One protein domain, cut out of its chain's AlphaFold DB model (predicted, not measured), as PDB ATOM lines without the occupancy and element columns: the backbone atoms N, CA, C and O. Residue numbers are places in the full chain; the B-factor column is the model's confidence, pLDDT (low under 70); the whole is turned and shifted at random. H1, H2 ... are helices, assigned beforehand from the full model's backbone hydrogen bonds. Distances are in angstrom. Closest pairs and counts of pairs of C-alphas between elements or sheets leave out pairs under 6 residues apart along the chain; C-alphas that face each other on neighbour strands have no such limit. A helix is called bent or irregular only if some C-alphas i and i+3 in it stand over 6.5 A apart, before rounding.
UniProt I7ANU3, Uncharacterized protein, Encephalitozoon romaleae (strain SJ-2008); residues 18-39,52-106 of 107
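This is residues 18 to 39 and 52 to 106 of the 107 residues of an uncharacterized protein of Encephalitozoon romaleae (strain SJ-2008) (UniProt I7ANU3). Look for one long helix, H3, whose first part, residues 52 to 61, sticks out as a free arm from a body of shorter helices; its last part makes a corner with the beginning of H5. H5 runs on from that corner along one side of the body, H6 turns off beyond its far end, H1 and H2 make the opposite side, and short H4 sits in the turn between H3 and H5. The 77 printed residues hold six named helices, in the order H1 H2 H3 H4 H5 H6, and no named strand: all helix. The whole is compact, with a radius of gyration of the C-alphas of 13.2 A, and spans 40 by 32 by 19 A, the arm included.

Start at H3, residues 52 to 70. With residues 66 to 69 alone it only just touches H5, residues 82 to 95, with 3 pairs of C-alphas within 8 A; the closest are those of Phe 66 and Lys 82, 6.3 A apart. The two stand at a steep tilt of 61 degrees, the same way. H4, residues 75 to 78, is close to H5 but not clearly touching, the closest C-alphas being those of Asn 77 and Phe 85, 6.6 A apart. H6, residues 99 to 106, stands about perpendicular to H5, at 77 degrees, and is close but not clearly touching: the closest C-alphas, of Cys 93 and Ser 99, are 7.5 A apart. H6 is irregular, with C-alphas 101 and 104 7.6 A apart. It only just touches H2, residues 31 to 39, with 3 pairs within 8 A, the closest C-alphas being those of Ser 32 and Leu 105 at 6.9 A; the tilt is a shallow 29 degrees, the same way. H2 and H3 are near each other, as are H5 and H1, residues 18 to 25. H3 and H6 are apart. Every O i to N i+4 pair is within hydrogen-bond range in H1, H2, H3 and H5; in H6 it is 0 of 4, with 3 of 5 O i to N i+3 pairs within range, and H4 is too short for an i+4 pair.

Find C-alpha 52 at (188.113, 207.533, 238.319); from there H3 runs 27.0 A to C-alpha 70 at (180.537, 205.340, 264.123). H5 covers 20.0 A, H2 12.7 A, H6 11.0 A and H1 10.7 A; H4 has four residues. The printed part begins with H1 at C-alpha 18, (183.309, 193.618, 275.444), and ends with H6 at C-alpha 106, (174.894, 181.679, 256.730).

The C-alphas farthest apart are those of Glu 19 and Lys 52, at 41.3 A. Residues 40 to 51 are cut out between H2 and H3, and C-alphas 39 and 52 are 24.4 A apart across the cut. The links printed whole are tight. The mean pLDDT of the printed part is 84.0; residues 52, 77 to 78 and 106 are under 70.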
ATOM      1  N   LYS A  18     183.419 194.894 276.161       87.06
ATOM      2  CA  LYS A  18     183.309 193.618 275.444       87.06
ATOM      3  C   LYS A  18     181.852 193.226 275.212       87.06
ATOM      4  O   LYS A  18     181.503 192.776 274.125       87.06
ATOM      5  N   GLU A  19     181.006 193.393 276.222       88.56
ATOM      6  CA  GLU A  19     179.578 193.100 276.111       88.56
ATOM      7  C   GLU A  19     178.870 194.100 275.190       88.56
ATOM      8  O   GLU A  19     178.051 193.695 274.368       88.56
ATOM      9  N   THR A  20     179.226 195.384 275.272       89.38
ATOM     10  CA  THR A  20     178.708 196.429 274.378       89.38
ATOM     11  C   THR A  20     179.036 196.135 272.916       89.38
ATOM     12  O   THR A  20     178.140 196.188 272.075       89.38
ATOM     13  N   ILE A  21     180.287 195.766 272.614       89.56
ATOM     14  CA  ILE A  21     180.708 195.408 271.255       89.56
ATOM     15  C   ILE A  21     179.922 194.188 270.769       89.56
ATOM     16  O   ILE A  21     179.316 194.248 269.704       89.56
ATOM     17  N   LYS A  22     179.854 193.105 271.559       89.94
ATOM     18  CA  LYS A  22     179.097 191.900 271.174       89.94
ATOM     19  C   LYS A  22     177.626 192.211 270.891       89.94
ATOM     20  O   LYS A  22     177.121 191.787 269.859       89.94
ATOM     21  N   LYS A  23     176.964 192.983 271.761       90.12
ATOM     22  CA  LYS A  23     175.561 193.399 271.581       90.12
ATOM     23  C   LYS A  23     175.349 194.211 270.311       90.12
ATOM     24  O   LYS A  23     174.346 194.011 269.637       90.12
ATOM     25  N   PHE A  24     176.273 195.112 269.985       91.19
ATOM     26  CA  PHE A  24     176.197 195.870 268.741       91.19
ATOM     27  C   PHE A  24     176.344 194.951 267.523       91.19
ATOM     28  O   PHE A  24     175.509 195.010 266.626       91.19
ATOM     29  N   LEU A  25     177.355 194.077 267.516       90.06
ATOM     30  CA  LEU A  25     177.668 193.208 266.377       90.06
ATOM     31  C   LEU A  25     176.512 192.272 265.993       90.06
ATOM     32  O   LEU A  25     176.306 192.041 264.806       90.06
ATOM     33  N   VAL A  26     175.748 191.781 266.975       89.38
ATOM     34  CA  VAL A  26     174.567 190.917 266.751       89.38
ATOM     35  C   VAL A  26     173.258 191.689 266.563       89.38
ATOM     36  O   VAL A  26     172.213 191.089 266.331       89.38
ATOM     37  N   SER A  27     173.272 193.014 266.713       89.31
ATOM     38  CA  SER A  27     172.071 193.828 266.513       89.31
ATOM     39  C   SER A  27     171.728 193.955 265.028       89.31
ATOM     40  O   SER A  27     172.576 193.741 264.164       89.31
ATOM     41  N   SER A  28     170.519 194.427 264.720       87.88
ATOM     42  CA  SER A  28     170.120 194.766 263.345       87.88
ATOM     43  C   SER A  28     170.968 195.866 262.694       87.88
ATOM     44  O   SER A  28     170.899 196.050 261.487       87.88
ATOM     45  N   LYS A  29     171.751 196.612 263.484       88.69
ATOM     46  CA  LYS A  29     172.705 197.632 263.018       88.69
ATOM     47  C   LYS A  29     174.149 197.112 262.982       88.69
ATOM     48  O   LYS A  29     175.059 197.870 262.668       88.69
ATOM     49  N   GLY A  30     174.356 195.851 263.361       88.81
ATOM     50  CA  GLY A  30     175.647 195.179 263.440       88.81
ATOM     51  C   GLY A  30     176.068 194.580 262.104       88.81
ATOM     52  O   GLY A  30     176.002 195.247 261.077       88.81
ATOM     53  N   ILE A  31     176.520 193.326 262.114       88.44
ATOM     54  CA  ILE A  31     177.041 192.665 260.907       88.44
ATOM     55  C   ILE A  31     175.934 192.388 259.879       88.44
ATOM     56  O   ILE A  31     176.177 192.522 258.683       88.44
ATOM     57  N   SER A  32     174.712 192.079 260.319       86.19
ATOM     58  CA  SER A  32     173.574 191.847 259.415       86.19
ATOM     59  C   SER A  32     173.275 193.045 258.517       86.19
ATOM     60  O   SER A  32     173.037 192.863 257.331       86.19
ATOM     61  N   PHE A  33     173.394 194.267 259.042       87.94
ATOM     62  CA  PHE A  33     173.247 195.491 258.252       87.94
ATOM     63  C   PHE A  33     174.215 195.545 257.060       87.94
ATOM     64  O   PHE A  33     173.824 195.966 255.972       87.94
ATOM     65  N   LEU A  34     175.465 195.112 257.263       87.12
ATOM     66  CA  LEU A  34     176.478 195.084 256.206       87.12
ATOM     67  C   LEU A  34     176.129 194.048 255.133       87.12
ATOM     68  O   LEU A  34     176.209 194.339 253.942       87.12
ATOM     69  N   VAL A  35     175.723 192.850 255.558       83.38
ATOM     70  CA  VAL A  35     175.379 191.741 254.658       83.38
ATOM     71  C   VAL A  35     174.131 192.066 253.833       83.38
ATOM     72  O   VAL A  35     174.140 191.907 252.612       83.38
ATOM     73  N   ASP A  36     173.087 192.597 254.470       83.06
ATOM     74  CA  ASP A  36     171.837 192.970 253.805       83.06
ATOM     75  C   ASP A  36     172.055 194.038 252.726       83.06
ATOM     76  O   ASP A  36     171.410 193.998 251.679       83.06
ATOM     77  N   HIS A  37     172.954 194.997 252.968       79.12
ATOM     78  CA  HIS A  37     173.251 196.062 252.012       79.12
ATOM     79  C   HIS A  37     173.944 195.522 250.756       79.12
ATOM     80  O   HIS A  37     173.508 195.808 249.645       79.12
ATOM     81  N   VAL A  38     174.968 194.679 250.932       76.31
ATOM     82  CA  VAL A  38     175.705 194.068 249.813       76.31
ATOM     83  C   VAL A  38     174.796 193.163 248.978       76.31
ATOM     84  O   VAL A  38     174.834 193.210 247.751       76.31
ATOM     85  N   ASN A  39     173.927 192.380 249.622       72.50
ATOM     86  CA  ASN A  39     173.014 191.486 248.908       72.50
ATOM     87  C   ASN A  39     171.982 192.250 248.059       72.50
ATOM     88  O   ASN A  39     171.618 191.785 246.979       72.50
ATOM     89  N   LYS A  52     188.836 206.566 237.466       68.69
ATOM     90  CA  LYS A  52     188.113 207.533 238.319       68.69
ATOM     91  C   LYS A  52     186.855 206.944 238.982       68.69
ATOM     92  O   LYS A  52     186.487 207.390 240.062       68.69
ATOM     93  N   SER A  53     186.204 205.973 238.339       77.44
ATOM     94  CA  SER A  53     185.086 205.211 238.919       77.44
ATOM     95  C   SER A  53     185.581 204.348 240.073       77.44
ATOM     96  O   SER A  53     185.031 204.428 241.162       77.44
ATOM     97  N   ILE A  54     186.701 203.645 239.873       79.44
ATOM     98  CA  ILE A  54     187.301 202.769 240.888       79.44
ATOM     99  C   ILE A  54     187.700 203.564 242.137       79.44
ATOM    100  O   ILE A  54     187.362 203.174 243.248       79.44
ATOM    101  N   GLU A  55     188.395 204.697 241.984       78.25
ATOM    102  CA  GLU A  55     188.789 205.535 243.131       78.25
ATOM    103  C   GLU A  55     187.568 206.020 243.927       78.25
ATOM    104  O   GLU A  55     187.575 205.995 245.158       78.25
ATOM    105  N   LYS A  56     186.492 206.403 243.230       81.44
ATOM    106  CA  LYS A  56     185.234 206.822 243.854       81.44
ATOM    107  C   LYS A  56     184.529 205.664 244.564       81.44
ATOM    108  O   LYS A  56     184.048 205.848 245.678       81.44
ATOM    109  N   GLU A  57     184.480 204.485 243.952       80.94
ATOM    110  CA  GLU A  57     183.912 203.272 244.551       80.94
ATOM    111  C   GLU A  57     184.667 202.876 245.823       80.94
ATOM    112  O   GLU A  57     184.048 202.621 246.855       80.94
ATOM    113  N   VAL A  58     186.002 202.919 245.794       82.62
ATOM    114  CA  VAL A  58     186.844 202.673 246.974       82.62
ATOM    115  C   VAL A  58     186.565 203.700 248.075       82.62
ATOM    116  O   VAL A  58     186.405 203.318 249.234       82.62
ATOM    117  N   SER A  59     186.468 204.991 247.741       82.38
ATOM    118  CA  SER A  59     186.101 206.032 248.711       82.38
ATOM    119  C   SER A  59     184.728 205.786 249.334       82.38
ATOM    120  O   SER A  59     184.612 205.809 250.558       82.38
ATOM    121  N   ASN A  60     183.715 205.474 248.521       85.81
ATOM    122  CA  ASN A  60     182.366 205.177 249.001       85.81
ATOM    123  C   ASN A  60     182.351 203.970 249.945       85.81
ATOM    124  O   ASN A  60     181.696 204.006 250.985       85.81
ATOM    125  N   LEU A  61     183.102 202.916 249.612       85.56
ATOM    126  CA  LEU A  61     183.226 201.723 250.444       85.56
ATOM    127  C   LEU A  61     183.851 202.059 251.806       85.56
ATOM    128  O   LEU A  61     183.352 201.638 252.850       85.56
ATOM    129  N   ILE A  62     184.913 202.866 251.812       86.06
ATOM    130  CA  ILE A  62     185.551 203.331 253.049       86.06
ATOM    131  C   ILE A  62     184.574 204.162 253.889       86.06
ATOM    132  O   ILE A  62     184.494 203.951 255.100       86.06
ATOM    133  N   ASP A  63     183.837 205.084 253.271       87.06
ATOM    134  CA  ASP A  63     182.881 205.948 253.968       87.06
ATOM    135  C   ASP A  63     181.703 205.154 254.539       87.06
ATOM    136  O   ASP A  63     181.275 205.414 255.664       87.06
ATOM    137  N   TYR A  64     181.236 204.134 253.820       88.50
ATOM    138  CA  TYR A  64     180.211 203.210 254.292       88.50
ATOM    139  C   TYR A  64     180.646 202.480 255.570       88.50
ATOM    140  O   TYR A  64     179.960 202.548 256.596       88.50
ATOM    141  N   TYR A  65     181.828 201.853 255.560       88.44
ATOM    142  CA  TYR A  65     182.362 201.200 256.759       88.44
ATOM    143  C   TYR A  65     182.632 202.198 257.885       88.44
ATOM    144  O   TYR A  65     182.405 201.881 259.052       88.44
ATOM    145  N   PHE A  66     183.075 203.412 257.555       86.88
ATOM    146  CA  PHE A  66     183.304 204.458 258.543       86.88
ATOM    147  C   PHE A  66     182.006 204.911 259.225       86.88
ATOM    148  O   PHE A  66     181.944 205.034 260.449       86.88
ATOM    149  N   ALA A  67     180.943 205.132 258.456       89.06
ATOM    150  CA  ALA A  67     179.633 205.467 258.998       89.06
ATOM    151  C   ALA A  67     179.108 204.346 259.908       89.06
ATOM    152  O   ALA A  67     178.598 204.616 260.997       89.06
ATOM    153  N   TRP A  68     179.304 203.090 259.502       90.94
ATOM    154  CA  TRP A  68     178.895 201.930 260.285       90.94
ATOM    155  C   TRP A  68     179.623 201.831 261.633       90.94
ATOM    156  O   TRP A  68     178.967 201.724 262.673       90.94
ATOM    157  N   ILE A  69     180.958 201.945 261.657       88.31
ATOM    158  CA  ILE A  69     181.717 201.891 262.920       88.31
ATOM    159  C   ILE A  69     181.387 203.060 263.852       88.31
ATOM    160  O   ILE A  69     181.437 202.900 265.071       88.31
ATOM    161  N   ASN A  70     180.979 204.211 263.309       85.88
ATOM    162  CA  ASN A  70     180.537 205.340 264.123       85.88
ATOM    163  C   ASN A  70     179.221 205.085 264.865       85.88
ATOM    164  O   ASN A  70     178.939 205.751 265.862       85.88
ATOM    165  N   GLY A  71     178.445 204.085 264.443       84.94
ATOM    166  CA  GLY A  71     177.277 203.610 265.177       84.94
ATOM    167  C   GLY A  71     177.615 202.832 266.455       84.94
ATOM    168  O   GLY A  71     176.718 202.590 267.266       84.94
ATOM    169  N   LEU A  72     178.879 202.436 266.657       87.31
ATOM    170  CA  LEU A  72     179.311 201.604 267.779       87.31
ATOM    171  C   LEU A  72     179.489 202.467 269.047       87.31
ATOM    172  O   LEU A  72     180.366 203.333 269.084       87.31
ATOM    173  N   PRO A  73     178.711 202.241 270.125       82.12
ATOM    174  CA  PRO A  73     178.692 203.129 271.287       82.12
ATOM    175  C   PRO A  73     179.850 202.832 272.258       82.12
ATOM    176  O   PRO A  73     179.633 202.508 273.428       82.12
ATOM    177  N   ILE A  74     181.096 202.920 271.777       82.31
ATOM    178  CA  ILE A  74     182.303 202.727 272.589       82.31
ATOM    179  C   ILE A  74     183.218 203.946 272.545       82.31
ATOM    180  O   ILE A  74     183.410 204.580 271.512       82.31
ATOM    181  N   ARG A  75     183.841 204.250 273.689       75.38
ATOM    182  CA  ARG A  75     184.687 205.447 273.855       75.38
ATOM    183  C   ARG A  75     185.891 205.467 272.914       75.38
ATOM    184  O   ARG A  75     186.295 206.535 272.474       75.38
ATOM    185  N   LYS A  76     186.436 204.292 272.579       73.19
ATOM    186  CA  LYS A  76     187.597 204.160 271.685       73.19
ATOM    187  C   LYS A  76     187.343 204.679 270.272       73.19
ATOM    188  O   LYS A  76     188.297 205.073 269.613       73.19
ATOM    189  N   ASN A  77     186.083 204.735 269.839       69.88
ATOM    190  CA  ASN A  77     185.733 205.281 268.531       69.88
ATOM    191  C   ASN A  77     186.011 206.795 268.433       69.88
ATOM    192  O   ASN A  77     186.191 207.323 267.347       69.88
ATOM    193  N   MET A  78     186.100 207.504 269.567       69.44
ATOM    194  CA  MET A  78     186.412 208.941 269.591       69.44
ATOM    195  C   MET A  78     187.915 209.245 269.559       69.44
ATOM    196  O   MET A  78     188.297 210.387 269.331       69.44
ATOM    197  N   THR A  79     188.769 208.255 269.833       78.38
ATOM    198  CA  THR A  79     190.217 208.460 270.024       78.38
ATOM    199  C   THR A  79     191.078 207.771 268.971       78.38
ATOM    200  O   THR A  79     192.277 208.022 268.926       78.38
ATOM    201  N   MET A  80     190.501 206.872 268.171       83.06
ATOM    202  CA  MET A  80     191.206 206.089 267.153       83.06
ATOM    203  C   MET A  80     190.848 206.585 265.754       83.06
ATOM    204  O   MET A  80     189.720 207.010 265.507       83.06
ATOM    205  N   SER A  81     191.791 206.493 264.817       86.31
ATOM    206  CA  SER A  81     191.485 206.680 263.400       86.31
ATOM    207  C   SER A  81     190.578 205.560 262.875       86.31
ATOM    208  O   SER A  81     190.501 204.467 263.442       86.31
ATOM    209  N   LYS A  82     189.926 205.807 261.732       81.88
ATOM    210  CA  LYS A  82     189.024 204.840 261.083       81.88
ATOM    211  C   LYS A  82     189.669 203.469 260.842       81.88
ATOM    212  O   LYS A  82     189.051 202.438 261.092       81.88
ATOM    213  N   TYR A  83     190.926 203.462 260.402       86.19
ATOM    214  CA  TYR A  83     191.664 202.234 260.104       86.19
ATOM    215  C   TYR A  83     192.073 201.490 261.376       86.19
ATOM    216  O   TYR A  83     191.938 200.271 261.448       86.19
ATOM    217  N   GLU A  84     192.519 202.217 262.402       88.31
ATOM    218  CA  GLU A  84     192.860 201.631 263.702       88.31
ATOM    219  C   GLU A  84     191.638 201.009 264.370       88.31
ATOM    220  O   GLU A  84     191.730 199.927 264.943       88.31
ATOM    221  N   PHE A  85     190.481 201.662 264.264       88.31
ATOM    222  CA  PHE A  85     189.251 201.150 264.846       88.31
ATOM    223  C   PHE A  85     188.748 199.893 264.128       88.31
ATOM    224  O   PHE A  85     188.355 198.926 264.783       88.31
ATOM    225  N   LEU A  86     188.818 199.859 262.792       87.62
ATOM    226  CA  LEU A  86     188.532 198.645 262.022       87.62
ATOM    227  C   LEU A  86     189.480 197.507 262.411       87.62
ATOM    228  O   LEU A  86     189.024 196.391 262.662       87.62
ATOM    229  N   LYS A  87     190.781 197.794 262.547       90.06
ATOM    230  CA  LYS A  87     191.759 196.791 262.980       90.06
ATOM    231  C   LYS A  87     191.487 196.293 264.398       90.06
ATOM    232  O   LYS A  87     191.573 195.098 264.670       90.06
ATOM    233  N   TYR A  88     191.108 197.198 265.292       90.06
ATOM    234  CA  TYR A  88     190.697 196.863 266.647       90.06
ATOM    235  C   TYR A  88     189.487 195.922 266.659       90.06
ATOM    236  O   TYR A  88     189.470 194.963 267.432       90.06
ATOM    237  N   LEU A  89     188.491 196.171 265.804       88.94
ATOM    238  CA  LEU A  89     187.302 195.330 265.691       88.94
ATOM    239  C   LEU A  89     187.638 193.946 265.113       88.94
ATOM    240  O   LEU A  89     187.176 192.938 265.644       88.94
ATOM    241  N   GLU A  90     188.494 193.885 264.090       89.31
ATOM    242  CA  GLU A  90     189.027 192.632 263.534       89.31
ATOM    243  C   GLU A  90     189.726 191.802 264.625       89.31
ATOM    244  O   GLU A  90     189.413 190.627 264.834       89.31
ATOM    245  N   ASP A  91     190.630 192.430 265.382       91.38
ATOM    246  CA  ASP A  91     191.350 191.783 266.476       91.38
ATOM    247  C   ASP A  91     190.418 191.383 267.625       91.38
ATOM    248  O   ASP A  91     190.615 190.337 268.250       91.38
ATOM    249  N   PHE A  92     189.396 192.192 267.915       90.25
ATOM    250  CA  PHE A  92     188.368 191.851 268.888       90.25
ATOM    251  C   PHE A  92     187.632 190.582 268.464       90.25
ATOM    252  O   PHE A  92     187.486 189.673 269.286       90.25
ATOM    253  N   CYS A  93     187.208 190.496 267.202       88.94
ATOM    254  CA  CYS A  93     186.505 189.333 266.686       88.94
ATOM    255  C   CYS A  93     187.383 188.077 266.754       88.94
ATOM    256  O   CYS A  93     186.956 187.064 267.307       88.94
ATOM    257  N   ARG A  94     188.644 188.181 266.309       86.88
ATOM    258  CA  ARG A  94     189.625 187.085 266.356       86.88
ATOM    259  C   ARG A  94     189.873 186.576 267.779       86.88
ATOM    260  O   ARG A  94     189.909 185.375 268.006       86.88
ATOM    261  N   LYS A  95     190.052 187.474 268.752       88.62
ATOM    262  CA  LYS A  95     190.406 187.109 270.140       88.62
ATOM    263  C   LYS A  95     189.236 186.570 270.961       88.62
ATOM    264  O   LYS A  95     189.462 185.942 271.990       88.62
ATOM    265  N   ASN A  96     187.999 186.888 270.581       84.31
ATOM    266  CA  ASN A  96     186.812 186.570 271.378       84.31
ATOM    267  C   ASN A  96     185.945 185.458 270.785       84.31
ATOM    268  O   ASN A  96     184.851 185.257 271.321       84.31
ATOM    269  N   ASP A  97     186.427 184.812 269.717       77.88
ATOM    270  CA  ASP A  97     185.760 183.750 268.960       77.88
ATOM    271  C   ASP A  97     184.253 184.000 268.814       77.88
ATOM    272  O   ASP A  97     183.389 183.288 269.319       77.88
ATOM    273  N   VAL A  98     183.940 185.149 268.219       81.69
ATOM    274  CA  VAL A  98     182.559 185.607 268.023       81.69
ATOM    275  C   VAL A  98     181.937 185.039 266.752       81.69
ATOM    276  O   VAL A  98     180.807 185.393 266.443       81.69
ATOM    277  N   SER A  99     182.642 184.165 266.032       76.44
ATOM    278  CA  SER A  99     182.201 183.552 264.775       76.44
ATOM    279  C   SER A  99     180.823 182.902 264.926       76.44
ATOM    280  O   SER A  99     179.925 183.170 264.132       76.44
ATOM    281  N   ASN A 100     180.615 182.174 266.028       81.69
ATOM    282  CA  ASN A 100     179.350 181.497 266.329       81.69
ATOM    283  C   ASN A 100     178.190 182.481 266.564       81.69
ATOM    284  O   ASN A 100     177.027 182.137 266.392       81.69
ATOM    285  N   LEU A 101     178.482 183.737 266.937       80.19
ATOM    286  CA  LEU A 101     177.449 184.770 267.076       80.19
ATOM    287  C   LEU A 101     176.860 185.187 265.726       80.19
ATOM    288  O   LEU A 101     175.846 185.876 265.719       80.19
ATOM    289  N   PHE A 102     177.493 184.802 264.618       81.44
ATOM    290  CA  PHE A 102     177.130 185.191 263.261       81.44
ATOM    291  C   PHE A 102     176.638 184.021 262.406       81.44
ATOM    292  O   PHE A 102     176.376 184.223 261.226       81.44
ATOM    293  N   GLU A 103     176.474 182.821 262.973       81.31
ATOM    294  CA  GLU A 103     175.970 181.642 262.243       81.31
ATOM    295  C   GLU A 103     174.639 181.918 261.533       81.31
ATOM    296  O   GLU A 103     174.417 181.432 260.429       81.31
ATOM    297  N   PHE A 104     173.797 182.777 262.113       77.62
ATOM    298  CA  PHE A 104     172.517 183.193 261.535       77.62
ATOM    299  C   PHE A 104     172.628 183.896 260.170       77.62
ATOM    300  O   PHE A 104     171.621 184.027 259.484       77.62
ATOM    301  N   LEU A 105     173.817 184.377 259.784       72.12
ATOM    302  CA  LEU A 105     174.062 185.013 258.485       72.12
ATOM    303  C   LEU A 105     174.305 184.005 257.354       72.12
ATOM    304  O   LEU A 105     174.303 184.402 256.194       72.12
ATOM    305  N   PHE A 106     174.556 182.738 257.686       67.69
ATOM    306  CA  PHE A 106     174.894 181.679 256.730       67.69
ATOM    307  C   PHE A 106     173.787 180.619 256.604       67.69
ATOM    308  O   PHE A 106     174.052 179.521 256.114       67.69
TER     309      PHE A 106